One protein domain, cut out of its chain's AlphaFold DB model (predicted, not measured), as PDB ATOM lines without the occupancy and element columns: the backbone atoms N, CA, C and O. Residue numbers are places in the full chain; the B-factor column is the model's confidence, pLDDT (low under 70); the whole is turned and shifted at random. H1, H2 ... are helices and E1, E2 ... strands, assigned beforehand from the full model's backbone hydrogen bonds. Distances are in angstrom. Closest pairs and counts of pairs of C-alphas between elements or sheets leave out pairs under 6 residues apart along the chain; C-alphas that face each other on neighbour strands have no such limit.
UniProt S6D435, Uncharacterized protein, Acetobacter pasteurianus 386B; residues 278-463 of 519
ATOM      1  N   THR A 278     -13.094 -25.716  16.941       94.25
ATOM      2  CA  THR A 278     -13.963 -24.576  16.648       94.25
ATOM      3  C   THR A 278     -13.217 -23.287  16.965       94.25
ATOM      4  O   THR A 278     -12.597 -23.176  18.012       94.25
ATOM      5  N   LEU A 279     -13.269 -22.309  16.061       95.81
ATOM      6  CA  LEU A 279     -12.678 -20.994  16.298       95.81
ATOM      7  C   LEU A 279     -13.698 -20.122  17.029       95.81
ATOM      8  O   LEU A 279     -14.830 -19.999  16.561       95.81
ATOM      9  N   THR A 280     -13.298 -19.490  18.129       95.88
ATOM     10  CA  THR A 280     -14.158 -18.577  18.897       95.88
ATOM     11  C   THR A 280     -13.559 -17.177  18.947       95.88
ATOM     12  O   THR A 280     -12.336 -17.011  18.967       95.88
ATOM     13  N   LYS A 281     -14.427 -16.160  18.885       96.00
ATOM     14  CA  LYS A 281     -14.039 -14.744  18.791       96.00
ATOM     15  C   LYS A 281     -13.395 -14.286  20.103       96.00
ATOM     16  O   LYS A 281     -13.865 -14.639  21.183       96.00
ATOM     17  N   VAL A 282     -12.327 -13.500  20.007       97.50
ATOM     18  CA  VAL A 282     -11.681 -12.897  21.184       97.50
ATOM     19  C   VAL A 282     -12.485 -11.717  21.721       97.50
ATOM     20  O   VAL A 282     -13.316 -11.147  21.016       97.50
ATOM     21  N   THR A 283     -12.212 -11.306  22.954       97.19
ATOM     22  CA  THR A 283     -12.731 -10.051  23.512       97.19
ATOM     23  C   THR A 283     -11.662  -8.958  23.395       97.19
ATOM     24  O   THR A 283     -10.573  -9.148  23.939       97.19
ATOM     25  N   PRO A 284     -11.926  -7.827  22.708       96.69
ATOM     26  CA  PRO A 284     -11.004  -6.691  22.681       96.69
ATOM     27  C   PRO A 284     -10.657  -6.180  24.084       96.69
ATOM     28  O   PRO A 284     -11.512  -6.153  24.971       96.69
ATOM     29  N   ASP A 285      -9.424  -5.711  24.266       96.12
ATOM     30  CA  ASP A 285      -8.946  -5.116  25.516       96.12
ATOM     31  C   ASP A 285      -8.320  -3.747  25.234       96.12
ATOM     32  O   ASP A 285      -7.366  -3.620  24.461       96.12
ATOM     33  N   LYS A 286      -8.825  -2.719  25.928       94.38
ATOM     34  CA  LYS A 286      -8.362  -1.325  25.866       94.38
ATOM     35  C   LYS A 286      -6.870  -1.152  26.167       94.38
ATOM     36  O   LYS A 286      -6.309  -0.123  25.801       94.38
ATOM     37  N   LYS A 287      -6.237  -2.113  26.847       95.00
ATOM     38  CA  LYS A 287      -4.797  -2.116  27.148       95.00
ATOM     39  C   LYS A 287      -3.932  -2.662  26.010       95.00
ATOM     40  O   LYS A 287      -2.716  -2.513  26.059       95.00
ATOM     41  N   THR A 288      -4.536  -3.284  25.001       95.19
ATOM     42  CA  THR A 288      -3.831  -3.895  23.868       95.19
ATOM     43  C   THR A 288      -3.999  -3.066  22.593       95.19
ATOM     44  O   THR A 288      -4.681  -2.039  22.577       95.19
ATOM     45  N   ILE A 289      -3.372  -3.504  21.495       93.88
ATOM     46  CA  ILE A 289      -3.559  -2.878  20.177       93.88
ATOM     47  C   ILE A 289      -4.971  -3.126  19.605       93.88
ATOM     48  O   ILE A 289      -5.453  -2.319  18.815       93.88
ATOM     49  N   LEU A 290      -5.663  -4.191  20.040       95.69
ATOM     50  CA  LEU A 290      -7.063  -4.464  19.701       95.69
ATOM     51  C   LEU A 290      -7.975  -3.937  20.815       95.69
ATOM     52  O   LEU A 290      -8.410  -4.679  21.694       95.69
ATOM     53  N   GLN A 291      -8.243  -2.632  20.777       95.50
ATOM     54  CA  GLN A 291      -9.038  -1.949  21.806       95.50
ATOM     55  C   GLN A 291     -10.548  -2.116  21.608       95.50
ATOM     56  O   GLN A 291     -11.294  -2.219  22.577       95.50
ATOM     57  N   GLU A 292     -10.989  -2.103  20.352       94.94
ATOM     58  CA  GLU A 292     -12.380  -2.240  19.916       94.94
ATOM     59  C   GLU A 292     -12.395  -2.670  18.436       94.94
ATOM     60  O   GLU A 292     -11.418  -2.449  17.714       94.94
ATOM     61  N   TRP A 293     -13.479  -3.303  17.984       94.94
ATOM     62  CA  TRP A 293     -13.629  -3.722  16.585       94.94
ATOM     63  C   TRP A 293     -13.799  -2.518  15.656       94.94
ATOM     64  O   TRP A 293     -14.397  -1.512  16.031       94.94
ATOM     65  N   GLY A 294     -13.251  -2.610  14.445       92.50
ATOM     66  CA  GLY A 294     -13.347  -1.563  13.427       92.50
ATOM     67  C   GLY A 294     -12.533  -0.298  13.722       92.50
ATOM     68  O   GLY A 294     -12.486   0.595  12.879       92.50
ATOM     69  N   LYS A 295     -11.856  -0.206  14.875       93.81
ATOM     70  CA  LYS A 295     -10.959   0.915  15.162       93.81
ATOM     71  C   LYS A 295      -9.701   0.826  14.325       93.81
ATOM     72  O   LYS A 295      -9.069  -0.224  14.205       93.81
ATOM     73  N   GLU A 296      -9.320   1.975  13.797       95.00
ATOM     74  CA  GLU A 296      -8.070   2.143  13.088       95.00
ATOM     75  C   GLU A 296      -6.873   2.011  14.027       95.00
ATOM     76  O   GLU A 296      -6.720   2.731  15.015       95.00
ATOM     77  N   ILE A 297      -6.004   1.082  13.661       94.50
ATOM     78  CA  ILE A 297      -4.672   0.913  14.202       94.50
ATOM     79  C   ILE A 297      -3.738   1.714  13.296       94.50
ATOM     80  O   ILE A 297      -3.751   1.540  12.073       94.50
ATOM     81  N   SER A 298      -2.948   2.604  13.907       90.25
ATOM     82  CA  SER A 298      -1.945   3.431  13.226       90.25
ATOM     83  C   SER A 298      -1.066   2.605  12.275       90.25
ATOM     84  O   SER A 298      -0.893   1.414  12.509       90.25
ATOM     85  N   PRO A 299      -0.446   3.224  11.253       88.50
ATOM     86  CA  PRO A 299       0.537   2.582  10.380       88.50
ATOM     87  C   PRO A 299       1.497   1.632  11.110       88.50
ATOM     88  O   PRO A 299       2.320   2.058  11.926       88.50
ATOM     89  N   ILE A 300       1.413   0.341  10.793       89.44
ATOM     90  CA  ILE A 300       2.207  -0.716  11.431       89.44
ATOM     91  C   ILE A 300       2.982  -1.520  10.395       89.44
ATOM     92  O   ILE A 300       2.508  -1.787   9.297       89.44
ATOM     93  N   LYS A 301       4.198  -1.931  10.764       92.75
ATOM     94  CA  LYS A 301       4.961  -2.926   9.996       92.75
ATOM     95  C   LYS A 301       4.533  -4.352  10.352       92.75
ATOM     96  O   LYS A 301       4.482  -5.212   9.480       92.75
ATOM     97  N   TYR A 302       4.233  -4.579  11.629       92.88
ATOM     98  CA  TYR A 302       3.797  -5.860  12.168       92.88
ATOM     99  C   TYR A 302       2.531  -5.652  12.992       92.88
ATOM    100  O   TYR A 302       2.536  -4.876  13.946       92.88
ATOM    101  N   PHE A 303       1.475  -6.375  12.644       95.81
ATOM    102  CA  PHE A 303       0.369  -6.657  13.544       95.81
ATOM    103  C   PHE A 303       0.658  -7.993  14.221       95.81
ATOM    104  O   PHE A 303       0.332  -9.046  13.680       95.81
ATOM    105  N   ILE A 304       1.330  -7.959  15.367       96.19
ATOM    106  CA  ILE A 304       1.458  -9.142  16.221       96.19
ATOM    107  C   ILE A 304       0.115  -9.322  16.922       96.19
ATOM    108  O   ILE A 304      -0.434  -8.339  17.429       96.19
ATOM    109  N   PHE A 305      -0.427 -10.539  16.926       97.56
ATOM    110  CA  PHE A 305      -1.706 -10.782  17.587       97.56
ATOM    111  C   PHE A 305      -1.603 -10.359  19.064       97.56
ATOM    112  O   PHE A 305      -0.612 -10.689  19.718       97.56
ATOM    113  N   PRO A 306      -2.564  -9.574  19.585       97.19
ATOM    114  CA  PRO A 306      -2.470  -9.051  20.940       97.19
ATOM    115  C   PRO A 306      -2.705 -10.128  21.996       97.19
ATOM    116  O   PRO A 306      -3.282 -11.176  21.723       97.19
ATOM    117  N   GLU A 307      -2.329  -9.823  23.235       97.38
ATOM    118  CA  GLU A 307      -2.658 -10.638  24.407       97.38
ATOM    119  C   GLU A 307      -4.136 -10.453  24.810       97.38
ATOM    120  O   GLU A 307      -4.472  -9.864  25.834       97.38
ATOM    121  N   VAL A 308      -5.040 -10.897  23.939       97.69
ATOM    122  CA  VAL A 308      -6.496 -10.916  24.140       97.69
ATOM    123  C   VAL A 308      -6.992 -12.352  24.117       97.69
ATOM    124  O   VAL A 308      -6.422 -13.200  23.430       97.69
ATOM    125  N   HIS A 309      -8.077 -12.615  24.839       96.94
ATOM    126  CA  HIS A 309      -8.551 -13.973  25.082       96.94
ATOM    127  C   HIS A 309      -9.957 -14.194  24.525       96.94
ATOM    128  O   HIS A 309     -10.769 -13.265  24.465       96.94
ATOM    129  N   ASN A 310     -10.250 -15.428  24.120       95.12
ATOM    130  CA  ASN A 310     -11.626 -15.870  23.891       95.12
ATOM    131  C   ASN A 310     -12.289 -16.317  25.210       95.12
ATOM    132  O   ASN A 310     -11.676 -16.320  26.278       95.12
ATOM    133  N   ASP A 311     -13.556 -16.711  25.129       90.06
ATOM    134  CA  ASP A 311     -14.355 -17.241  26.243       90.06
ATOM    135  C   ASP A 311     -13.798 -18.533  26.870       90.06
ATOM    136  O   ASP A 311     -14.147 -18.884  27.995       90.06
ATOM    137  N   ASN A 312     -12.903 -19.216  26.158       86.88
ATOM    138  CA  ASN A 312     -12.226 -20.433  26.586       86.88
ATOM    139  C   ASN A 312     -10.851 -20.175  27.222       86.88
ATOM    140  O   ASN A 312     -10.156 -21.127  27.568       86.88
ATOM    141  N   GLY A 313     -10.446 -18.910  27.374       88.75
ATOM    142  CA  GLY A 313      -9.148 -18.542  27.942       88.75
ATOM    143  C   GLY A 313      -7.958 -18.805  27.016       88.75
ATOM    144  O   GLY A 313      -6.819 -18.714  27.463       88.75
ATOM    145  N   VAL A 314      -8.188 -19.104  25.733       92.25
ATOM    146  CA  VAL A 314      -7.116 -19.178  24.729       92.25
ATOM    147  C   VAL A 314      -6.661 -17.759  24.411       92.25
ATOM    148  O   VAL A 314      -7.505 -16.885  24.210       92.25
ATOM    149  N   CYS A 315      -5.349 -17.534  24.344       95.75
ATOM    150  CA  CYS A 315      -4.770 -16.232  24.034       95.75
ATOM    151  C   CYS A 315      -4.440 -16.099  22.541       95.75
ATOM    152  O   CYS A 315      -3.885 -17.013  21.935       95.75
ATOM    153  N   ALA A 316      -4.733 -14.950  21.929       97.56
ATOM    154  CA  ALA A 316      -4.489 -14.752  20.500       97.56
ATOM    155  C   ALA A 316      -3.002 -14.710  20.127       97.56
ATOM    156  O   ALA A 316      -2.657 -15.011  18.988       97.56
ATOM    157  N   ASN A 317      -2.120 -14.358  21.063       96.56
ATOM    158  CA  ASN A 317      -0.673 -14.360  20.843       96.56
ATOM    159  C   ASN A 317      -0.009 -15.728  21.103       96.56
ATOM    160  O   ASN A 317       1.211 -15.837  20.982       96.56
ATOM    161  N   ALA A 318      -0.793 -16.741  21.468       94.69
ATOM    162  CA  ALA A 318      -0.347 -18.093  21.766       94.69
ATOM    163  C   ALA A 318      -1.468 -19.072  21.383       94.69
ATOM    164  O   ALA A 318      -2.177 -19.598  22.242       94.69
ATOM    165  N   CYS A 319      -1.641 -19.307  20.083       95.38
ATOM    166  CA  CYS A 319      -2.672 -20.196  19.550       95.38
ATOM    167  C   CYS A 319      -2.140 -21.053  18.395       95.38
ATOM    168  O   CYS A 319      -1.056 -20.806  17.869       95.38
ATOM    169  N   THR A 320      -2.900 -22.073  17.993       95.06
ATOM    170  CA  THR A 320      -2.562 -22.938  16.847       95.06
ATOM    171  C   THR A 320      -3.378 -22.574  15.618       95.06
ATOM    172  O   THR A 320      -2.905 -22.696  14.490       95.06
ATOM    173  N   ASP A 321      -4.599 -22.086  15.810       97.06
ATOM    174  CA  ASP A 321      -5.570 -21.869  14.748       97.06
ATOM    175  C   ASP A 321      -6.228 -20.512  14.897       97.06
ATOM    176  O   ASP A 321      -6.532 -20.066  16.006       97.06
ATOM    177  N   TRP A 322      -6.472 -19.851  13.774       98.00
ATOM    178  CA  TRP A 322      -7.034 -18.513  13.788       98.00
ATOM    179  C   TRP A 322      -7.698 -18.140  12.472       98.00
ATOM    180  O   TRP A 322      -7.379 -18.663  11.409       98.00
ATOM    181  N   VAL A 323      -8.615 -17.183  12.546       98.12
ATOM    182  CA  VAL A 323      -9.100 -16.425  11.396       98.12
ATOM    183  C   VAL A 323      -9.076 -14.949  11.735       98.12
ATOM    184  O   VAL A 323      -9.541 -14.545  12.802       98.12
ATOM    185  N   LEU A 324      -8.524 -14.154  10.826       98.50
ATOM    186  CA  LEU A 324      -8.428 -12.710  10.938       98.50
ATOM    187  C   LEU A 324      -9.084 -12.069   9.718       98.50
ATOM    188  O   LEU A 324      -8.611 -12.249   8.599       98.50
ATOM    189  N   CYS A 325     -10.126 -11.276   9.955       98.19
ATOM    190  CA  CYS A 325     -10.721 -10.401   8.952       98.19
ATOM    191  C   CYS A 325     -10.361  -8.951   9.274       98.19
ATOM    192  O   CYS A 325     -10.617  -8.472  10.385       98.19
ATOM    193  N   PHE A 326      -9.763  -8.252   8.314       97.00
ATOM    194  CA  PHE A 326      -9.251  -6.903   8.511       97.00
ATOM    195  C   PHE A 326      -9.293  -6.073   7.231       97.00
ATOM    196  O   PHE A 326      -9.215  -6.604   6.126       97.00
ATOM    197  N   THR A 327      -9.374  -4.753   7.382       95.56
ATOM    198  CA  THR A 327      -9.235  -3.791   6.287       95.56
ATOM    199  C   THR A 327      -7.875  -3.110   6.345       95.56
ATOM    200  O   THR A 327      -7.449  -2.680   7.413       95.56
ATOM    201  N   ILE A 328      -7.230  -2.946   5.194       94.94
ATOM    202  CA  ILE A 328      -6.030  -2.122   5.005       94.94
ATOM    203  C   ILE A 328      -6.351  -0.928   4.113       94.94
ATOM    204  O   ILE A 328      -7.034  -1.066   3.099       94.94
ATOM    205  N   LYS A 329      -5.882   0.262   4.498       92.38
ATOM    206  CA  LYS A 329      -6.263   1.515   3.820       92.38
ATOM    207  C   LYS A 329      -5.530   1.803   2.518       92.38
ATOM    208  O   LYS A 329      -6.017   2.587   1.713       92.38
ATOM    209  N   GLU A 330      -4.371   1.201   2.329       91.25
ATOM    210  CA  GLU A 330      -3.457   1.497   1.231       91.25
ATOM    211  C   GLU A 330      -2.726   0.227   0.802       91.25
ATOM    212  O   GLU A 330      -2.641  -0.729   1.577       91.25
ATOM    213  N   ASN A 331      -2.222   0.214  -0.437       91.44
ATOM    214  CA  ASN A 331      -1.582  -0.964  -1.009       91.44
ATOM    215  C   ASN A 331      -0.298  -1.317  -0.240       91.44
ATOM    216  O   ASN A 331       0.654  -0.536  -0.270       91.44
ATOM    217  N   PRO A 332      -0.226  -2.486   0.425       92.12
ATOM    218  CA  PRO A 332       0.960  -2.867   1.177       92.12
ATOM    219  C   PRO A 332       2.081  -3.427   0.288       92.12
ATOM    220  O   PRO A 332       3.153  -3.747   0.803       92.12
ATOM    221  N   HIS A 333       1.827  -3.603  -1.017       92.31
ATOM    222  CA  HIS A 333       2.577  -4.411  -1.990       92.31
ATOM    223  C   HIS A 333       2.632  -5.906  -1.658       92.31
ATOM    224  O   HIS A 333       2.450  -6.741  -2.542       92.31
ATOM    225  N   SER A 334       2.838  -6.264  -0.391       94.06
ATOM    226  CA  SER A 334       2.743  -7.638   0.073       94.06
ATOM    227  C   SER A 334       2.304  -7.764   1.530       94.06
ATOM    228  O   SER A 334       2.522  -6.876   2.354       94.06
ATOM    229  N   ILE A 335       1.703  -8.910   1.838       95.88
ATOM    230  CA  ILE A 335       1.329  -9.342   3.186       95.88
ATOM    231  C   ILE A 335       1.988 -10.688   3.433       95.88
ATOM    232  O   ILE A 335       1.932 -11.558   2.572       95.88
ATOM    233  N   VAL A 336       2.592 -10.869   4.600       95.69
ATOM    234  CA  VAL A 336       3.243 -12.114   5.014       95.69
ATOM    235  C   VAL A 336       2.707 -12.526   6.377       95.69
ATOM    236  O   VAL A 336       2.562 -11.681   7.259       95.69
ATOM    237  N   PHE A 337       2.435 -13.813   6.562       96.00
ATOM    238  CA  PHE A 337       1.935 -14.356   7.822       96.00
ATOM    239  C   PHE A 337       2.510 -15.755   8.096       96.00
ATOM    240  O   PHE A 337       2.676 -16.548   7.164       96.00
ATOM    241  N   PRO A 338       2.824 -16.078   9.361       95.12
ATOM    242  CA  PRO A 338       3.329 -17.386   9.751       95.12
ATOM    243  C   PRO A 338       2.212 -18.432   9.762       95.12
ATOM    244  O   PRO A 338       1.085 -18.177  10.200       95.12
ATOM    245  N   LEU A 339       2.552 -19.644   9.337       95.12
ATOM    246  CA  LEU A 339       1.668 -20.809   9.408       95.12
ATOM    247  C   LEU A 339       2.005 -21.714  10.596       95.12
ATOM    248  O   LEU A 339       1.256 -22.630  10.895       95.12
ATOM    249  N   SER A 340       3.113 -21.473  11.289       94.12
ATOM    250  CA  SER A 340       3.486 -22.126  12.546       94.12
ATOM    251  C   SER A 340       4.606 -21.326  13.222       94.12
ATOM    252  O   SER A 340       4.934 -20.221  12.785       94.12
ATOM    253  N   SER A 341       5.220 -21.880  14.269       89.56
ATOM    254  CA  SER A 341       6.396 -21.307  14.937       89.56
ATOM    255  C   SER A 341       7.696 -21.381  14.114       89.56
ATOM    256  O   SER A 341       8.715 -20.837  14.543       89.56
ATOM    257  N   VAL A 342       7.696 -22.028  12.940       88.06
ATOM    258  CA  VAL A 342       8.918 -22.277  12.158       88.06
ATOM    259  C   VAL A 342       9.275 -21.122  11.223       88.06
ATOM    260  O   VAL A 342       8.579 -20.841  10.246       88.06
ATOM    261  N   GLY A 343      10.460 -20.552  11.461       74.62
ATOM    262  CA  GLY A 343      11.106 -19.561  10.601       74.62
ATOM    263  C   GLY A 343      10.762 -18.117  10.969       74.62
ATOM    264  O   GLY A 343       9.605 -17.712  10.980       74.62
ATOM    265  N   ALA A 344      11.793 -17.313  11.252       58.94
ATOM    266  CA  ALA A 344      11.636 -15.893  11.595       58.94
ATOM    267  C   ALA A 344      11.602 -14.966  10.363       58.94
ATOM    268  O   ALA A 344      11.146 -13.828  10.462       58.94
ATOM    269  N   ASP A 345      12.091 -15.435   9.207       68.44
ATOM    270  CA  ASP A 345      12.197 -14.651   7.971       68.44
ATOM    271  C   ASP A 345      11.569 -15.405   6.795       68.44
ATOM    272  O   ASP A 345      12.038 -16.475   6.409       68.44
ATOM    273  N   PHE A 346      10.537 -14.832   6.179       71.00
ATOM    274  CA  PHE A 346       9.852 -15.410   5.019       71.00
ATOM    275  C   PHE A 346      10.759 -15.593   3.792       71.00
ATOM    276  O   PHE A 346      10.414 -16.323   2.872       71.00
ATOM    277  N   ARG A 347      11.929 -14.951   3.754       70.75
ATOM    278  CA  ARG A 347      12.920 -15.167   2.688       70.75
ATOM    279  C   ARG A 347      13.785 -16.403   2.922       70.75
ATOM    280  O   ARG A 347      14.485 -16.830   2.008       70.75
ATOM    281  N   SER A 348      13.766 -16.969   4.130       74.69
ATOM    282  CA  SER A 348      14.486 -18.204   4.432       74.69
ATOM    283  C   SER A 348      13.812 -19.398   3.759       74.69
ATOM    284  O   SER A 348      12.586 -19.521   3.762       74.69
ATOM    285  N   GLY A 349      14.616 -20.320   3.226       71.44
ATOM    286  CA  GLY A 349      14.127 -21.605   2.714       71.44
ATOM    287  C   GLY A 349      13.534 -22.507   3.801       71.44
ATOM    288  O   GLY A 349      12.752 -23.394   3.495       71.44
ATOM    289  N   SER A 350      13.858 -22.259   5.075       79.75
ATOM    290  CA  SER A 350      13.376 -23.056   6.209       79.75
ATOM    291  C   SER A 350      12.074 -22.554   6.842       79.75
ATOM    292  O   SER A 350      11.664 -23.092   7.865       79.75
ATOM    293  N   SER A 351      11.435 -21.520   6.291       86.94
ATOM    294  CA  SER A 351      10.267 -20.884   6.917       86.94
ATOM    295  C   SER A 351       8.943 -21.518   6.506       86.94
ATOM    296  O   SER A 351       8.765 -21.910   5.354       86.94
ATOM    297  N   ASN A 352       7.984 -21.548   7.434       93.38
ATOM    298  CA  ASN A 352       6.615 -21.986   7.177       93.38
ATOM    299  C   ASN A 352       5.653 -20.790   7.212       93.38
ATOM    300  O   ASN A 352       5.219 -20.340   8.275       93.38
ATOM    301  N   TYR A 353       5.339 -20.246   6.036       94.31
ATOM    302  CA  TYR A 353       4.599 -18.989   5.906       94.31
ATOM    303  C   TYR A 353       3.689 -18.966   4.674       94.31
ATOM    304  O   TYR A 353       3.878 -19.728   3.722       94.31
ATOM    305  N   GLY A 354       2.719 -18.054   4.694       95.56
ATOM    306  CA  GLY A 354       1.946 -17.630   3.532       95.56
ATOM    307  C   GLY A 354       2.241 -16.171   3.183       95.56
ATOM    308  O   GLY A 354       2.510 -15.350   4.064       95.56
ATOM    309  N   ALA A 355       2.208 -15.842   1.895       95.44
ATOM    310  CA  ALA A 355       2.364 -14.480   1.408       95.44
ATOM    311  C   ALA A 355       1.353 -14.140   0.315       95.44
ATOM    312  O   ALA A 355       1.089 -14.942  -0.576       95.44
ATOM    313  N   LEU A 356       0.821 -12.923   0.371       95.56
ATOM    314  CA  LEU A 356       0.036 -12.307  -0.690       95.56
ATOM    315  C   LEU A 356       0.869 -11.205  -1.332       95.56
ATOM    316  O   LEU A 356       1.406 -10.354  -0.625       95.56
ATOM    317  N   LEU A 357       0.965 -11.216  -2.655       93.81
ATOM    318  CA  LEU A 357       1.622 -10.192  -3.458       93.81
ATOM    319  C   LEU A 357       0.560  -9.492  -4.303       93.81
ATOM    320  O   LEU A 357      -0.210 -10.144  -5.009       93.81
ATOM    321  N   PHE A 358       0.527  -8.167  -4.233       91.31
ATOM    322  CA  PHE A 358      -0.374  -7.333  -5.019       91.31
ATOM    323  C   PHE A 358       0.394  -6.839  -6.246       91.31
ATOM    324  O   PHE A 358       0.953  -5.742  -6.241       91.31
ATOM    325  N   ASN A 359       0.473  -7.687  -7.274       79.94
ATOM    326  CA  ASN A 359       1.052  -7.318  -8.565       79.94
ATOM    327  C   ASN A 359       0.026  -6.469  -9.316       79.94
ATOM    328  O   ASN A 359      -1.141  -6.814  -9.266       79.94
ATOM    329  N   GLU A 360       0.454  -5.405 -10.000       71.94
ATOM    330  CA  GLU A 360      -0.351  -4.301 -10.576       71.94
ATOM    331  C   GLU A 360      -1.813  -4.603 -10.982       71.94
ATOM    332  O   GLU A 360      -2.669  -3.753 -10.757       71.94
ATOM    333  N   ASP A 361      -2.116  -5.792 -11.520       85.50
ATOM    334  CA  ASP A 361      -3.477  -6.227 -11.853       85.50
ATOM    335  C   ASP A 361      -4.037  -7.412 -11.032       85.50
ATOM    336  O   ASP A 361      -5.252  -7.525 -10.906       85.50
ATOM    337  N   LYS A 362      -3.219  -8.302 -10.446       91.31
ATOM    338  CA  LYS A 362      -3.674  -9.562  -9.810       91.31
ATOM    339  C   LYS A 362      -3.064  -9.817  -8.432       91.31
ATOM    340  O   LYS A 362      -1.934  -9.429  -8.142       91.31
ATOM    341  N   ILE A 363      -3.794 -10.563  -7.601       93.81
ATOM    342  CA  ILE A 363      -3.289 -11.047  -6.310       93.81
ATOM    343  C   ILE A 363      -2.614 -12.408  -6.512       93.81
ATOM    344  O   ILE A 363      -3.241 -13.340  -7.021       93.81
ATOM    345  N   VAL A 364      -1.353 -12.530  -6.098       94.75
ATOM    346  CA  VAL A 364      -0.596 -13.789  -6.100       94.75
ATOM    347  C   VAL A 364      -0.464 -14.301  -4.674       94.75
ATOM    348  O   VAL A 364      -0.011 -13.572  -3.795       94.75
ATOM    349  N   PHE A 365      -0.825 -15.558  -4.444       95.56
ATOM    350  CA  PHE A 365      -0.581 -16.259  -3.191       95.56
ATOM    351  C   PHE A 365       0.642 -17.168  -3.313       95.56
ATOM    352  O   PHE A 365       0.774 -17.914  -4.282       95.56
ATOM    353  N   GLN A 366       1.518 -17.122  -2.314       94.56
ATOM    354  CA  GLN A 366       2.670 -18.003  -2.172       94.56
ATOM    355  C   GLN A 366       2.679 -18.673  -0.805       94.56
ATOM    356  O   GLN A 366       2.295 -18.069   0.196       94.56
ATOM    357  N   TYR A 367       3.167 -19.908  -0.763       93.12
ATOM    358  CA  TYR A 367       3.256 -20.696   0.459       93.12
ATOM    359  C   TYR A 367       4.555 -21.506   0.518       93.12
ATOM    360  O   TYR A 367       4.969 -22.086  -0.489       93.12
ATOM    361  N   ALA A 368       5.161 -21.556   1.707       92.94
ATOM    362  CA  ALA A 368       6.335 -22.361   2.031       92.94
ATOM    363  C   ALA A 368       6.052 -23.317   3.204       92.94
ATOM    364  O   ALA A 368       5.411 -22.947   4.192       92.94
ATOM    365  N   ASP A 369       6.557 -24.546   3.117       91.94
ATOM    366  CA  ASP A 369       6.305 -25.642   4.066       91.94
ATOM    367  C   ASP A 369       7.391 -25.816   5.139       91.94
ATOM    368  O   ASP A 369       7.291 -26.713   5.973       91.94
ATOM    369  N   GLY A 370       8.422 -24.970   5.141       89.00
ATOM    370  CA  GLY A 370       9.599 -25.124   5.999       89.00
ATOM    371  C   GLY A 370      10.770 -25.879   5.356       89.00
ATOM    372  O   GLY A 370      11.793 -26.059   6.017       89.00
ATOM    373  N   VAL A 371      10.651 -26.306   4.093       89.50
ATOM    374  CA  VAL A 371      11.743 -26.887   3.285       89.50
ATOM    375  C   VAL A 371      11.897 -26.155   1.956       89.50
ATOM    376  O   VAL A 371      13.010 -25.791   1.571       89.50
ATOM    377  N   SER A 372      10.788 -25.969   1.242       85.69
ATOM    378  CA  SER A 372      10.765 -25.356  -0.083       85.69
ATOM    379  C   SER A 372      10.140 -23.969  -0.014       85.69
ATOM    380  O   SER A 372       9.137 -23.750   0.665       85.69
ATOM    381  N   ASN A 373      10.720 -23.022  -0.751       85.56
ATOM    382  CA  ASN A 373      10.267 -21.636  -0.756       85.56
ATOM    383  C   ASN A 373      10.276 -21.039  -2.184       85.56
ATOM    384  O   ASN A 373      11.355 -20.718  -2.688       85.56
ATOM    385  N   PRO A 374       9.104 -20.857  -2.828       83.50
ATOM    386  CA  PRO A 374       7.784 -21.351  -2.425       83.50
ATOM    387  C   PRO A 374       7.555 -22.817  -2.849       83.50
ATOM    388  O   PRO A 374       8.072 -23.267  -3.868       83.50
ATOM    389  N   VAL A 375       6.719 -23.547  -2.105       85.75
ATOM    390  CA  VAL A 375       6.123 -24.832  -2.538       85.75
ATOM    391  C   VAL A 375       5.023 -24.585  -3.567       85.75
ATOM    392  O   VAL A 375       4.855 -25.338  -4.523       85.75
ATOM    393  N   CYS A 376       4.241 -23.528  -3.351       87.56
ATOM    394  CA  CYS A 376       3.073 -23.190  -4.149       87.56
ATOM    395  C   CYS A 376       3.088 -21.696  -4.483       87.56
ATOM    396  O   CYS A 376       3.372 -20.874  -3.612       87.56
ATOM    397  N   SER A 377       2.770 -21.352  -5.733       93.12
ATOM    398  CA  SER A 377       2.586 -19.974  -6.190       93.12
ATOM    399  C   SER A 377       1.391 -19.925  -7.140       93.12
ATOM    400  O   SER A 377       1.459 -20.459  -8.245       93.12
ATOM    401  N   ILE A 378       0.300 -19.296  -6.713       92.56
ATOM    402  CA  ILE A 378      -0.966 -19.223  -7.451       92.56
ATOM    403  C   ILE A 378      -1.279 -17.761  -7.742       92.56
ATOM    404  O   ILE A 378      -1.305 -16.936  -6.834       92.56
ATOM    405  N   THR A 379      -1.542 -17.438  -9.006       94.00
ATOM    406  CA  THR A 379      -2.108 -16.136  -9.390       94.00
ATOM    407  C   THR A 379      -3.624 -16.273  -9.405       94.00
ATOM    408  O   THR A 379      -4.140 -17.129 -10.117       94.00
ATOM    409  N   SER A 380      -4.323 -15.478  -8.599       91.94
ATOM    410  CA  SER A 380      -5.788 -15.480  -8.576       91.94
ATOM    411  C   SER A 380      -6.370 -14.797  -9.813       91.94
ATOM    412  O   SER A 380      -5.744 -13.914 -10.402       91.94
ATOM    413  N   ASP A 381      -7.608 -15.148 -10.163       90.06
ATOM    414  CA  ASP A 381      -8.366 -14.450 -11.209       90.06
ATOM    415  C   ASP A 381      -8.919 -13.094 -10.734       90.06
ATOM    416  O   ASP A 381      -9.407 -12.297 -11.539       90.06
ATOM    417  N   ILE A 382      -8.793 -12.790  -9.441       89.19
ATOM    418  CA  ILE A 382      -9.287 -11.565  -8.816       89.19
ATOM    419  C   ILE A 382      -8.373 -10.395  -9.193       89.19
ATOM    420  O   ILE A 382      -7.163 -10.423  -8.955       89.19
ATOM    421  N   HIS A 383      -8.965  -9.352  -9.778       88.12
ATOM    422  CA  HIS A 383      -8.263  -8.091 -10.005       88.12
ATOM    423  C   HIS A 383      -7.953  -7.410  -8.674       88.12
ATOM    424  O   HIS A 383      -8.811  -7.416  -7.791       88.12
ATOM    425  N   VAL A 384      -6.763  -6.816  -8.527       80.50
ATOM    426  CA  VAL A 384      -6.399  -6.069  -7.310       80.50
ATOM    427  C   VAL A 384      -7.459  -4.991  -7.059       80.50
ATOM    428  O   VAL A 384      -7.587  -4.075  -7.874       80.50
ATOM    429  N   PRO A 385      -8.244  -5.078  -5.968       77.94
ATOM    430  CA  PRO A 385      -9.320  -4.121  -5.762       77.94
ATOM    431  C   PRO A 385      -8.778  -2.755  -5.337       77.94
ATOM    432  O   PRO A 385      -7.656  -2.628  -4.843       77.94
ATOM    433  N   GLU A 386      -9.607  -1.721  -5.487       85.88
ATOM    434  CA  GLU A 386      -9.312  -0.408  -4.916       85.88
ATOM    435  C   GLU A 386      -9.176  -0.497  -3.393       85.88
ATOM    436  O   GLU A 386      -9.983  -1.139  -2.717       85.88
ATOM    437  N   PHE A 387      -8.187   0.208  -2.850       89.12
ATOM    438  CA  PHE A 387      -8.036   0.366  -1.409       89.12
ATOM    439  C   PHE A 387      -8.993   1.462  -0.900       89.12
ATOM    440  O   PHE A 387      -9.192   2.460  -1.597       89.12
ATOM    441  N   PRO A 388      -9.600   1.323   0.294       91.25
ATOM    442  CA  PRO A 388      -9.337   0.317   1.322       91.25
ATOM    443  C   PRO A 388      -9.829  -1.093   0.959       91.25
ATOM    444  O   PRO A 388     -10.938  -1.268   0.463       91.25
ATOM    445  N   LEU A 389      -9.007  -2.098   1.268       91.75
ATOM    446  CA  LEU A 389      -9.246  -3.501   0.936       91.75
ATOM    447  C   LEU A 389      -9.507  -4.325   2.193       91.75
ATOM    448  O   LEU A 389      -8.722  -4.249   3.135       91.75
ATOM    449  N   THR A 390     -10.568  -5.137   2.200       94.56
ATOM    450  CA  THR A 390     -10.858  -6.069   3.304       94.56
ATOM    451  C   THR A 390     -10.469  -7.488   2.925       94.56
ATOM    452  O   THR A 390     -10.883  -7.980   1.879       94.56
ATOM    453  N   ILE A 391      -9.680  -8.134   3.777       96.38
ATOM    454  CA  ILE A 391      -9.103  -9.461   3.568       96.38
ATOM    455  C   ILE A 391      -9.468 -10.331   4.768       96.38
ATOM    456  O   ILE A 391      -9.451  -9.859   5.906       96.38
ATOM    457  N   SER A 392      -9.784 -11.597   4.514       97.81
ATOM    458  CA  SER A 392      -9.881 -12.643   5.527       97.81
ATOM    459  C   SER A 392      -8.792 -13.681   5.279       97.81
ATOM    460  O   SER A 392      -8.613 -14.151   4.154       97.81
ATOM    461  N   ILE A 393      -8.039 -14.014   6.323       98.56
ATOM    462  CA  ILE A 393      -7.053 -15.097   6.317       98.56
ATOM    463  C   ILE A 393      -7.431 -16.038   7.453       98.56
ATOM    464  O   ILE A 393      -7.465 -15.622   8.611       98.56
ATOM    465  N   GLY A 394      -7.725 -17.291   7.121       97.94
ATOM    466  CA  GLY A 394      -8.087 -18.334   8.069       97.94
ATOM    467  C   GLY A 394      -7.168 -19.537   7.950       97.94
ATOM    468  O   GLY A 394      -7.037 -20.110   6.871       97.94
ATOM    469  N   VAL A 395      -6.573 -19.948   9.064       96.44
ATOM    470  CA  VAL A 395      -5.811 -21.188   9.194       96.44
ATOM    471  C   VAL A 395      -6.490 -22.053  10.245       96.44
ATOM    472  O   VAL A 395      -6.552 -21.688  11.420       96.44
ATOM    473  N   LYS A 396      -7.028 -23.196   9.814       95.38
ATOM    474  CA  LYS A 396      -7.719 -24.153  10.677       95.38
ATOM    475  C   LYS A 396      -7.263 -25.569  10.355       95.38
ATOM    476  O   LYS A 396      -7.642 -26.144   9.333       95.38
ATOM    477  N   LYS A 397      -6.497 -26.166  11.261       92.75
ATOM    478  CA  LYS A 397      -5.718 -27.384  11.072       92.75
ATOM    479  C   LYS A 397      -4.823 -27.186   9.852       92.75
ATOM    480  O   LYS A 397      -4.187 -26.149   9.710       92.75
ATOM    481  N   ASN A 398      -4.835 -28.135   8.932       93.62
ATOM    482  CA  ASN A 398      -4.145 -28.052   7.657       93.62
ATOM    483  C   ASN A 398      -4.897 -27.241   6.588       93.62
ATOM    484  O   ASN A 398      -4.380 -27.123   5.486       93.62
ATOM    485  N   ASN A 399      -6.104 -26.724   6.844       96.06
ATOM    486  CA  ASN A 399      -6.838 -25.936   5.855       96.06
ATOM    487  C   ASN A 399      -6.469 -24.452   5.976       96.06
ATOM    488  O   ASN A 399      -6.581 -23.861   7.052       96.06
ATOM    489  N   LEU A 400      -6.042 -23.865   4.862       97.62
ATOM    490  CA  LEU A 400      -5.834 -22.432   4.712       97.62
ATOM    491  C   LEU A 400      -6.877 -21.897   3.736       97.62
ATOM    492  O   LEU A 400      -6.989 -22.397   2.616       97.62
ATOM    493  N   LYS A 401      -7.588 -20.852   4.153       97.75
ATOM    494  CA  LYS A 401      -8.500 -20.081   3.315       97.75
ATOM    495  C   LYS A 401      -8.089 -18.619   3.336       97.75
ATOM    496  O   LYS A 401      -7.847 -18.044   4.395       97.75
ATOM    497  N   ILE A 402      -8.023 -18.020   2.159       97.88
ATOM    498  CA  ILE A 402      -7.765 -16.600   1.978       97.88
ATOM    499  C   ILE A 402      -8.838 -16.058   1.058       97.88
ATOM    500  O   ILE A 402      -9.025 -16.560  -0.052       97.88
ATOM    501  N   SER A 403      -9.522 -15.018   1.502       96.06
ATOM    502  CA  SER A 403     -10.574 -14.375   0.734       96.06
ATOM    503  C   SER A 403     -10.476 -12.861   0.848       96.06
ATOM    504  O   SER A 403      -9.851 -12.306   1.755       96.06
ATOM    505  N   VAL A 404     -11.058 -12.177  -0.126       94.44
ATOM    506  CA  VAL A 404     -11.028 -10.725  -0.234       94.44
ATOM    507  C   VAL A 404     -12.420 -10.218  -0.561       94.44
ATOM    508  O   VAL A 404     -13.126 -10.797  -1.382       94.44
ATOM    509  N   LEU A 405     -12.823  -9.132   0.087       91.50
ATOM    510  CA  LEU A 405     -14.084  -8.474  -0.213       91.50
ATOM    511  C   LEU A 405     -13.966  -7.763  -1.563       91.50
ATOM    512  O   LEU A 405     -13.261  -6.758  -1.683       91.50
ATOM    513  N   THR A 406     -14.680  -8.260  -2.569       83.19
ATOM    514  CA  THR A 406     -14.850  -7.576  -3.853       83.19
ATOM    515  C   THR A 406     -16.220  -6.895  -3.855       83.19
ATOM    516  O   THR A 406     -17.181  -7.367  -3.253       83.19
ATOM    517  N   LYS A 407     -16.355  -5.740  -4.513       70.81
ATOM    518  CA  LYS A 407     -17.606  -4.949  -4.489       70.81
ATOM    519  C   LYS A 407     -18.737  -5.549  -5.359       70.81
ATOM    520  O   LYS A 407     -19.618  -4.819  -5.819       70.81
ATOM    521  N   ASN A 408     -18.729  -6.852  -5.655       61.88
ATOM    522  CA  ASN A 408     -19.467  -7.379  -6.802       61.88
ATOM    523  C   ASN A 408     -20.898  -7.874  -6.517       61.88
ATOM    524  O   ASN A 408     -21.132  -8.945  -5.968       61.88
ATOM    525  N   LYS A 409     -21.816  -7.078  -7.095       51.47
ATOM    526  CA  LYS A 409     -23.264  -7.195  -7.372       51.47
ATOM    527  C   LYS A 409     -24.125  -6.318  -6.461       51.47
ATOM    528  O   LYS A 409     -24.382  -6.625  -5.306       51.47
ATOM    529  N   ASN A 410     -24.629  -5.232  -7.057       61.84
ATOM    530  CA  ASN A 410     -25.631  -4.303  -6.514       61.84
ATOM    531  C   ASN A 410     -25.140  -3.283  -5.469       61.84
ATOM    532  O   ASN A 410     -25.967  -2.616  -4.855       61.84
ATOM    533  N   GLY A 411     -23.825  -3.120  -5.281       71.44
ATOM    534  CA  GLY A 411     -23.272  -2.102  -4.374       71.44
ATOM    535  C   GLY A 411     -23.483  -2.398  -2.885       71.44
ATOM    536  O   GLY A 411     -23.354  -1.493  -2.065       71.44
ATOM    537  N   TRP A 412     -23.816  -3.645  -2.536       83.12
ATOM    538  CA  TRP A 412     -23.904  -4.082  -1.145       83.12
ATOM    539  C   TRP A 412     -22.513  -4.096  -0.499       83.12
ATOM    540  O   TRP A 412     -21.524  -4.458  -1.138       83.12
ATOM    541  N   ALA A 413     -22.449  -3.709   0.772       82.00
ATOM    542  CA  ALA A 413     -21.243  -3.746   1.584       82.00
ATOM    543  C   ALA A 413     -21.584  -4.284   2.983       82.00
ATOM    544  O   ALA A 413     -22.697  -4.034   3.459       82.00
ATOM    545  N   PRO A 414     -20.637  -4.968   3.652       85.62
ATOM    546  CA  PRO A 414     -20.780  -5.351   5.050       85.62
ATOM    547  C   PRO A 414     -21.157  -4.151   5.923       85.62
ATOM    548  O   PRO A 414     -20.580  -3.070   5.794       85.62
ATOM    549  N   SER A 415     -22.133  -4.346   6.805       83.69
ATOM    550  CA  SER A 415     -22.690  -3.285   7.657       83.69
ATOM    551  C   SER A 415     -22.715  -3.642   9.142       83.69
ATOM    552  O   SER A 415     -22.842  -2.756   9.987       83.69
ATOM    553  N   ILE A 416     -22.565  -4.927   9.461       85.75
ATOM    554  CA  ILE A 416     -22.512  -5.461  10.822       85.75
ATOM    555  C   ILE A 416     -21.351  -6.449  10.956       85.75
ATOM    556  O   ILE A 416     -20.950  -7.080   9.980       85.75
ATOM    557  N   ASP A 417     -20.835  -6.635  12.172       84.81
ATOM    558  CA  ASP A 417     -19.719  -7.552  12.464       84.81
ATOM    559  C   ASP A 417     -19.913  -8.954  11.872       84.81
ATOM    560  O   ASP A 417     -18.967  -9.555  11.364       84.81
ATOM    561  N   SER A 418     -21.143  -9.478  11.909       87.94
ATOM    562  CA  SER A 418     -21.442 -10.808  11.380       87.94
ATOM    563  C   SER A 418     -21.279 -10.906   9.864       87.94
ATOM    564  O   SER A 418     -21.028 -12.002   9.372       87.94
ATOM    565  N   ASP A 419     -21.394  -9.805   9.122       91.12
ATOM    566  CA  ASP A 419     -21.162  -9.805   7.675       91.12
ATOM    567  C   ASP A 419     -19.683 -10.083   7.379       91.12
ATOM    568  O   ASP A 419     -19.362 -10.911   6.527       91.12
ATOM    569  N   TYR A 420     -18.784  -9.451   8.144       91.12
ATOM    570  CA  TYR A 420     -17.343  -9.690   8.069       91.12
ATOM    571  C   TYR A 420     -16.970 -11.086   8.572       91.12
ATOM    572  O   TYR A 420     -16.216 -11.795   7.911       91.12
ATOM    573  N   SER A 421     -17.510 -11.507   9.721       89.25
ATOM    574  CA  SER A 421     -17.225 -12.828  10.298       89.25
ATOM    575  C   SER A 421     -17.659 -13.985   9.393       89.25
ATOM    576  O   SER A 421     -17.012 -15.028   9.409       89.25
ATOM    577  N   ASN A 422     -18.734 -13.813   8.617       89.38
ATOM    578  CA  ASN A 422     -19.241 -14.829   7.692       89.38
ATOM    579  C   ASN A 422     -18.736 -14.650   6.252       89.38
ATOM    580  O   ASN A 422     -19.187 -15.373   5.364       89.38
ATOM    581  N   GLU A 423     -17.824 -13.700   6.015       91.50
ATOM    582  CA  GLU A 423     -17.257 -13.410   4.694       91.50
ATOM    583  C   GLU A 423     -18.331 -13.140   3.618       91.50
ATOM    584  O   GLU A 423     -18.194 -13.523   2.454       91.50
ATOM    585  N   LEU A 424     -19.427 -12.468   3.991       89.31
ATOM    586  CA  LEU A 424     -20.480 -12.112   3.041       89.31
ATOM    587  C   LEU A 424     -19.919 -11.150   1.983       89.31
ATOM    588  O   LEU A 424     -19.362 -10.105   2.312       89.31
ATOM    589  N   GLY A 425     -20.059 -11.517   0.706       87.69
ATOM    590  CA  GLY A 425     -19.533 -10.748  -0.430       87.69
ATOM    591  C   GLY A 425     -18.044 -10.964  -0.732       87.69
ATOM    592  O   GLY A 425     -17.506 -10.276  -1.595       87.69
ATOM    593  N   PHE A 426     -17.363 -11.891  -0.053       92.06
ATOM    594  CA  PHE A 426     -15.953 -12.176  -0.319       92.06
ATOM    595  C   PHE A 426     -15.788 -13.155  -1.487       92.06
ATOM    596  O   PHE A 426     -16.538 -14.120  -1.634       92.06
ATOM    597  N   GLU A 427     -14.741 -12.942  -2.279       92.88
ATOM    598  CA  GLU A 427     -14.242 -13.889  -3.271       92.88
ATOM    599  C   GLU A 427     -12.994 -14.598  -2.721       92.88
ATOM    600  O   GLU A 427     -12.176 -14.005  -2.013       92.88
ATOM    601  N   THR A 428     -12.846 -15.891  -3.011       95.12
ATOM    602  CA  THR A 428     -11.737 -16.711  -2.492       95.12
ATOM    603  C   THR A 428     -10.501 -16.569  -3.383       95.12
ATOM    604  O   THR A 428     -10.566 -16.846  -4.575       95.12
ATOM    605  N   ILE A 429      -9.370 -16.166  -2.796       94.88
ATOM    606  CA  ILE A 429      -8.049 -16.117  -3.447       94.88
ATOM    607  C   ILE A 429      -7.420 -17.514  -3.458       94.88
ATOM    608  O   ILE A 429      -6.866 -17.947  -4.466       94.88
ATOM    609  N   PHE A 430      -7.489 -18.204  -2.319       96.31
ATOM    610  CA  PHE A 430      -6.944 -19.543  -2.133       96.31
ATOM    611  C   PHE A 430      -7.762 -20.303  -1.094       96.31
ATOM    612  O   PHE A 430      -8.106 -19.753  -0.049       96.31
ATOM    613  N   GLU A 431      -8.011 -21.581  -1.353       96.69
ATOM    614  CA  GLU A 431      -8.509 -22.525  -0.361       96.69
ATOM    615  C   GLU A 431      -7.871 -23.888  -0.615       96.69
ATOM    616  O   GLU A 431      -7.921 -24.411  -1.729       96.69
ATOM    617  N   GLY A 432      -7.248 -24.470   0.407       96.19
ATOM    618  CA  GLY A 432      -6.583 -25.753   0.239       96.19
ATOM    619  C   GLY A 432      -5.924 -26.294   1.495       96.19
ATOM    620  O   GLY A 432      -5.830 -25.628   2.526       96.19
ATOM    621  N   ASN A 433      -5.463 -27.540   1.383       96.75
ATOM    622  CA  ASN A 433      -4.659 -28.186   2.409       96.75
ATOM    623  C   ASN A 433      -3.193 -27.754   2.269       96.75
ATOM    624  O   ASN A 433      -2.628 -27.832   1.181       96.75
ATOM    625  N   ILE A 434      -2.582 -27.348   3.374       95.94
ATOM    626  CA  ILE A 434      -1.182 -26.936   3.479       95.94
ATOM    627  C   ILE A 434      -0.444 -27.797   4.507       95.94
ATOM    628  O   ILE A 434      -1.045 -28.353   5.428       95.94
ATOM    629  N   VAL A 435       0.877 -27.877   4.373       95.81
ATOM    630  CA  VAL A 435       1.755 -28.462   5.390       95.81
ATOM    631  C   VAL A 435       2.128 -27.393   6.417       95.81
ATOM    632  O   VAL A 435       2.589 -26.293   6.100       95.81
ATOM    633  N   ARG A 436       1.923 -27.704   7.685       94.06
ATOM    634  CA  ARG A 436       2.342 -26.847   8.789       94.06
ATOM    635  C   ARG A 436       2.586 -27.689  10.021       94.06
ATOM    636  O   ARG A 436       2.048 -28.790  10.133       94.06
ATOM    637  N   PHE A 437       3.378 -27.138  10.920       94.94
ATOM    638  CA  PHE A 437       3.700 -27.749  12.196       94.94
ATOM    639  C   PHE A 437       2.601 -27.465  13.220       94.94
ATOM    640  O   PHE A 437       1.861 -26.484  13.082       94.94
ATOM    641  N   GLY A 438       2.517 -28.333  14.226       92.88
ATOM    642  CA  GLY A 438       1.668 -28.115  15.398       92.88
ATOM    643  C   GLY A 438       2.335 -27.228  16.442       92.88
ATOM    644  O   GLY A 438       3.377 -26.630  16.186       92.88
ATOM    645  N   GLY A 439       1.754 -27.187  17.637       89.81
ATOM    646  CA  GLY A 439       2.259 -26.364  18.732       89.81
ATOM    647  C   GLY A 439       1.794 -24.907  18.649       89.81
ATOM    648  O   GLY A 439       1.617 -24.336  17.572       89.81
ATOM    649  N   SER A 440       1.572 -24.315  19.820       91.25
ATOM    650  CA  SER A 440       1.159 -22.921  19.946       91.25
ATOM    651  C   SER A 440       2.274 -21.981  19.463       91.25
ATOM    652  O   SER A 440       3.466 -22.234  19.659       91.25
ATOM    653  N   TYR A 441       1.894 -20.900  18.788       94.12
ATOM    654  CA  TYR A 441       2.809 -19.880  18.283       94.12
ATOM    655  C   TYR A 441       2.153 -18.506  18.365       94.12
ATOM    656  O   TYR A 441       0.967 -18.391  18.666       94.12
ATOM    657  N   THR A 442       2.928 -17.458  18.093       95.62
ATOM    658  CA  THR A 442       2.418 -16.087  18.024       95.62
ATOM    659  C   THR A 442       2.154 -15.708  16.570       95.62
ATOM    660  O   THR A 442       3.111 -15.434  15.834       95.62
ATOM    661  N   PRO A 443       0.886 -15.661  16.116       96.44
ATOM    662  CA  PRO A 443       0.585 -15.224  14.766       96.44
ATOM    663  C   PRO A 443       0.859 -13.730  14.597       96.44
ATOM    664  O   PRO A 443       0.777 -12.929  15.535       96.44
ATOM    665  N   TYR A 444       1.153 -13.343  13.361       95.88
ATOM    666  CA  TYR A 444       1.295 -11.943  12.995       95.88
ATOM    667  C   TYR A 444       0.933 -11.697  11.531       95.88
ATOM    668  O   TYR A 444       1.024 -12.590  10.692       95.88
ATOM    669  N   ILE A 445       0.596 -10.450  11.215       96.81
ATOM    670  CA  ILE A 445       0.547  -9.939   9.843       96.81
ATOM    671  C   ILE A 445       1.722  -8.980   9.655       96.81
ATOM    672  O   ILE A 445       1.846  -7.989  10.373       96.81
ATOM    673  N   HIS A 446       2.606  -9.281   8.711       95.38
ATOM    674  CA  HIS A 446       3.775  -8.473   8.374       95.38
ATOM    675  C   HIS A 446       3.578  -7.810   7.011       95.38
ATOM    676  O   HIS A 446       3.209  -8.468   6.040       95.38
ATOM    677  N   PHE A 447       3.885  -6.517   6.943       94.88
ATOM    678  CA  PHE A 447       3.911  -5.715   5.725       94.88
ATOM    679  C   PHE A 447       5.371  -5.338   5.402       94.88
ATOM    680  O   PHE A 447       5.912  -4.383   5.969       94.88
ATOM    681  N   PRO A 448       6.078  -6.102   4.545       91.69
ATOM    682  CA  PRO A 448       7.521  -5.932   4.359       91.69
ATOM    683  C   PRO A 448       7.928  -4.623   3.672       91.69
ATOM    684  O   PRO A 448       9.038  -4.139   3.907       91.69
ATOM    685  N   HIS A 449       7.056  -4.069   2.825       90.69
ATOM    686  CA  HIS A 449       7.383  -2.964   1.915       90.69
ATOM    687  C   HIS A 449       6.729  -1.635   2.299       90.69
ATOM    688  O   HIS A 449       7.286  -0.581   2.007       90.69
ATOM    689  N   HIS A 450       5.581  -1.674   2.975       89.25
ATOM    690  CA  HIS A 450       4.819  -0.486   3.354       89.25
ATOM    691  C   HIS A 450       4.180  -0.655   4.734       89.25
ATOM    692  O   HIS A 450       4.132  -1.766   5.250       89.25
ATOM    693  N   ARG A 451       3.714   0.430   5.360       93.06
ATOM    694  CA  ARG A 451       3.097   0.397   6.699       93.06
ATOM    695  C   ARG A 451       1.648   0.883   6.634       93.06
ATOM    696  O   ARG A 451       1.402   2.023   7.014       93.06
ATOM    697  N   PRO A 452       0.700   0.057   6.159       93.50
ATOM    698  CA  PRO A 452      -0.687   0.477   6.069       93.50
ATOM    699  C   PRO A 452      -1.297   0.691   7.457       93.50
ATOM    700  O   PRO A 452      -0.963  -0.003   8.422       93.50
ATOM    701  N   ALA A 453      -2.245   1.623   7.543       95.12
ATOM    702  CA  ALA A 453      -3.231   1.611   8.618       95.12
ATOM    703  C   ALA A 453      -4.177   0.409   8.442       95.12
ATOM    704  O   ALA A 453      -4.544   0.053   7.313       95.12
ATOM    705  N   MET A 454      -4.577  -0.198   9.559       95.81
ATOM    706  CA  MET A 454      -5.327  -1.456   9.595       95.81
ATOM    707  C   MET A 454      -6.545  -1.334  10.518       95.81
ATOM    708  O   MET A 454      -6.466  -0.695  11.560       95.81
ATOM    709  N   MET A 455      -7.666  -1.956  10.164       95.88
ATOM    710  CA  MET A 455      -8.849  -2.092  11.027       95.88
ATOM    711  C   MET A 455      -9.196  -3.568  11.159       95.88
ATOM    712  O   MET A 455      -9.300  -4.253  10.145       95.88
ATOM    713  N   ILE A 456      -9.376  -4.063  12.382       96.75
ATOM    714  CA  ILE A 456      -9.724  -5.468  12.625       96.75
ATOM    715  C   ILE A 456     -11.237  -5.594  12.785       96.75
ATOM    716  O   ILE A 456     -11.819  -4.937  13.647       96.75
ATOM    717  N   HIS A 457     -11.862  -6.469  12.001       96.38
ATOM    718  CA  HIS A 457     -13.310  -6.730  12.045       96.38
ATOM    719  C   HIS A 457     -13.642  -8.047  12.736       96.38
ATOM    720  O   HIS A 457     -14.670  -8.181  13.400       96.38
ATOM    721  N   ASN A 458     -12.755  -9.031  12.602       97.44
ATOM    722  CA  ASN A 458     -12.916 -10.321  13.247       97.44
ATOM    723  C   ASN A 458     -11.562 -10.930  13.593       97.44
ATOM    724  O   ASN A 458     -10.651 -10.915  12.770       97.44
ATOM    725  N   LEU A 459     -11.466 -11.507  14.786       98.06
ATOM    726  CA  LEU A 459     -10.367 -12.371  15.189       98.06
ATOM    727  C   LEU A 459     -10.954 -13.515  16.013       98.06
ATOM    728  O   LEU A 459     -11.404 -13.299  17.139       98.06
ATOM    729  N   CYS A 460     -10.968 -14.714  15.435       97.88
ATOM    730  CA  CYS A 460     -11.327 -15.932  16.155       97.88
ATOM    731  C   CYS A 460     -10.112 -16.844  16.248       97.88
ATOM    732  O   CYS A 460      -9.344 -16.934  15.294       97.88
ATOM    733  N   ILE A 461      -9.961 -17.526  17.377       98.06
ATOM    734  CA  ILE A 461      -8.789 -18.345  17.685       98.06
ATOM    735  C   ILE A 461      -9.194 -19.689  18.289       98.06
ATOM    736  O   ILE A 461     -10.286 -19.833  18.849       98.06
ATOM    737  N   ALA A 462      -8.302 -20.666  18.184       96.25
ATOM    738  CA  ALA A 462      -8.321 -21.904  18.948       96.25
ATOM    739  C   ALA A 462      -6.890 -22.407  19.175       96.25
ATOM    740  O   ALA A 462      -5.956 -22.000  18.484       96.25
ATOM    741  N   ASP A 463      -6.739 -23.289  20.156       92.75
ATOM    742  CA  ASP A 463      -5.459 -23.896  20.494       92.75
ATOM    743  C   ASP A 463      -5.643 -25.399  20.724       92.75
ATOM    744  O   ASP A 463      -6.477 -25.800  21.542       92.75
TER     745      ASP A 463
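This is residues 278 to 463 of the 519 residues of an uncharacterized protein of Acetobacter pasteurianus 386B (UniProt S6D435). Two twisted antiparallel sheets, one of five strands and one of four, are partly face to face in a sandwich, their strands nearly aligned at 20 degrees. The small pair E1 and E10 sits beside edge strand E3 of the smaller sheet, the short helix H1 is over the larger sheet's face turned away from the smaller one, and residues 280 to 281 and 296 to 297 pair along edge strand E11. The printed part has 186 residues, under half of them in named elements, in the order E1 to E8, H1, E9 to E11; the class is mostly strand. It is compact, with a radius of gyration of the C-alphas of 15.4 A and spans of 44 by 41 by 29 A.

The larger sheet runs E9, residues 426 to 433, E8, 399 to 405, E7, 389 to 396, E2, 321 to 328, and E11, 454 to 462. Within hydrogen-bond range are N 402 and O 430 of E8 and E9, 2.8 A, N 394 and O 401 of E7 and E8, 2.8 A, N 324 and O 393 of E2 and E7, 2.9 A, and N 323 and O 460 of E2 and E11, 2.9 A. E9 bends by 61 degrees at residue 429 and E11 by 67 degrees at 457. H1, residues 417 to 421, is on this sheet at a height of 8.4 A, only just over E2, with 3 of its 5 C-alphas falling there; its O i to N i+4 pair is within hydrogen-bond range. The smaller sheet is a meander, each strand the antiparallel neighbour of the one before: E3, residues 334 to 338, E4, 352 to 359, E5, 362 to 369, and E6, 376 to 383. Its pairs include N 335 and O 356, 2.9 A, N 355 and O 366, 2.8 A, and N 365 and O 378, 2.8 A. The closest C-alphas of E6 and E9 are those of Ser 380 and Ile 429, 5.6 A. E10, residues 444 to 446, pairs with E1, 302 to 304, through N 303 and O 445, 2.8 A; the closest C-alphas of E3 and E10 are those of Val 336 and His 446, 5.0 A. E4 and E7 are apart.

E1 begins at C-alpha 302, (3.797, -5.860, 12.168). E5 is 23.5 A long, E7 22.9 A, E4 22.2 A and E2 22.0 A. E11, 22.7 A, ends at C-alpha 462, (-8.321, -21.904, 18.948).

The two C-alphas farthest apart, those of Ser 350 and Asn 410, are 45.1 A apart. The printed part has no cut. The links E1 to E2, E3 to E4 and E8 to H1 are long. Mean pLDDT of the printed part is 91.2, with residues 344 to 345 and 408 to 410 under 70.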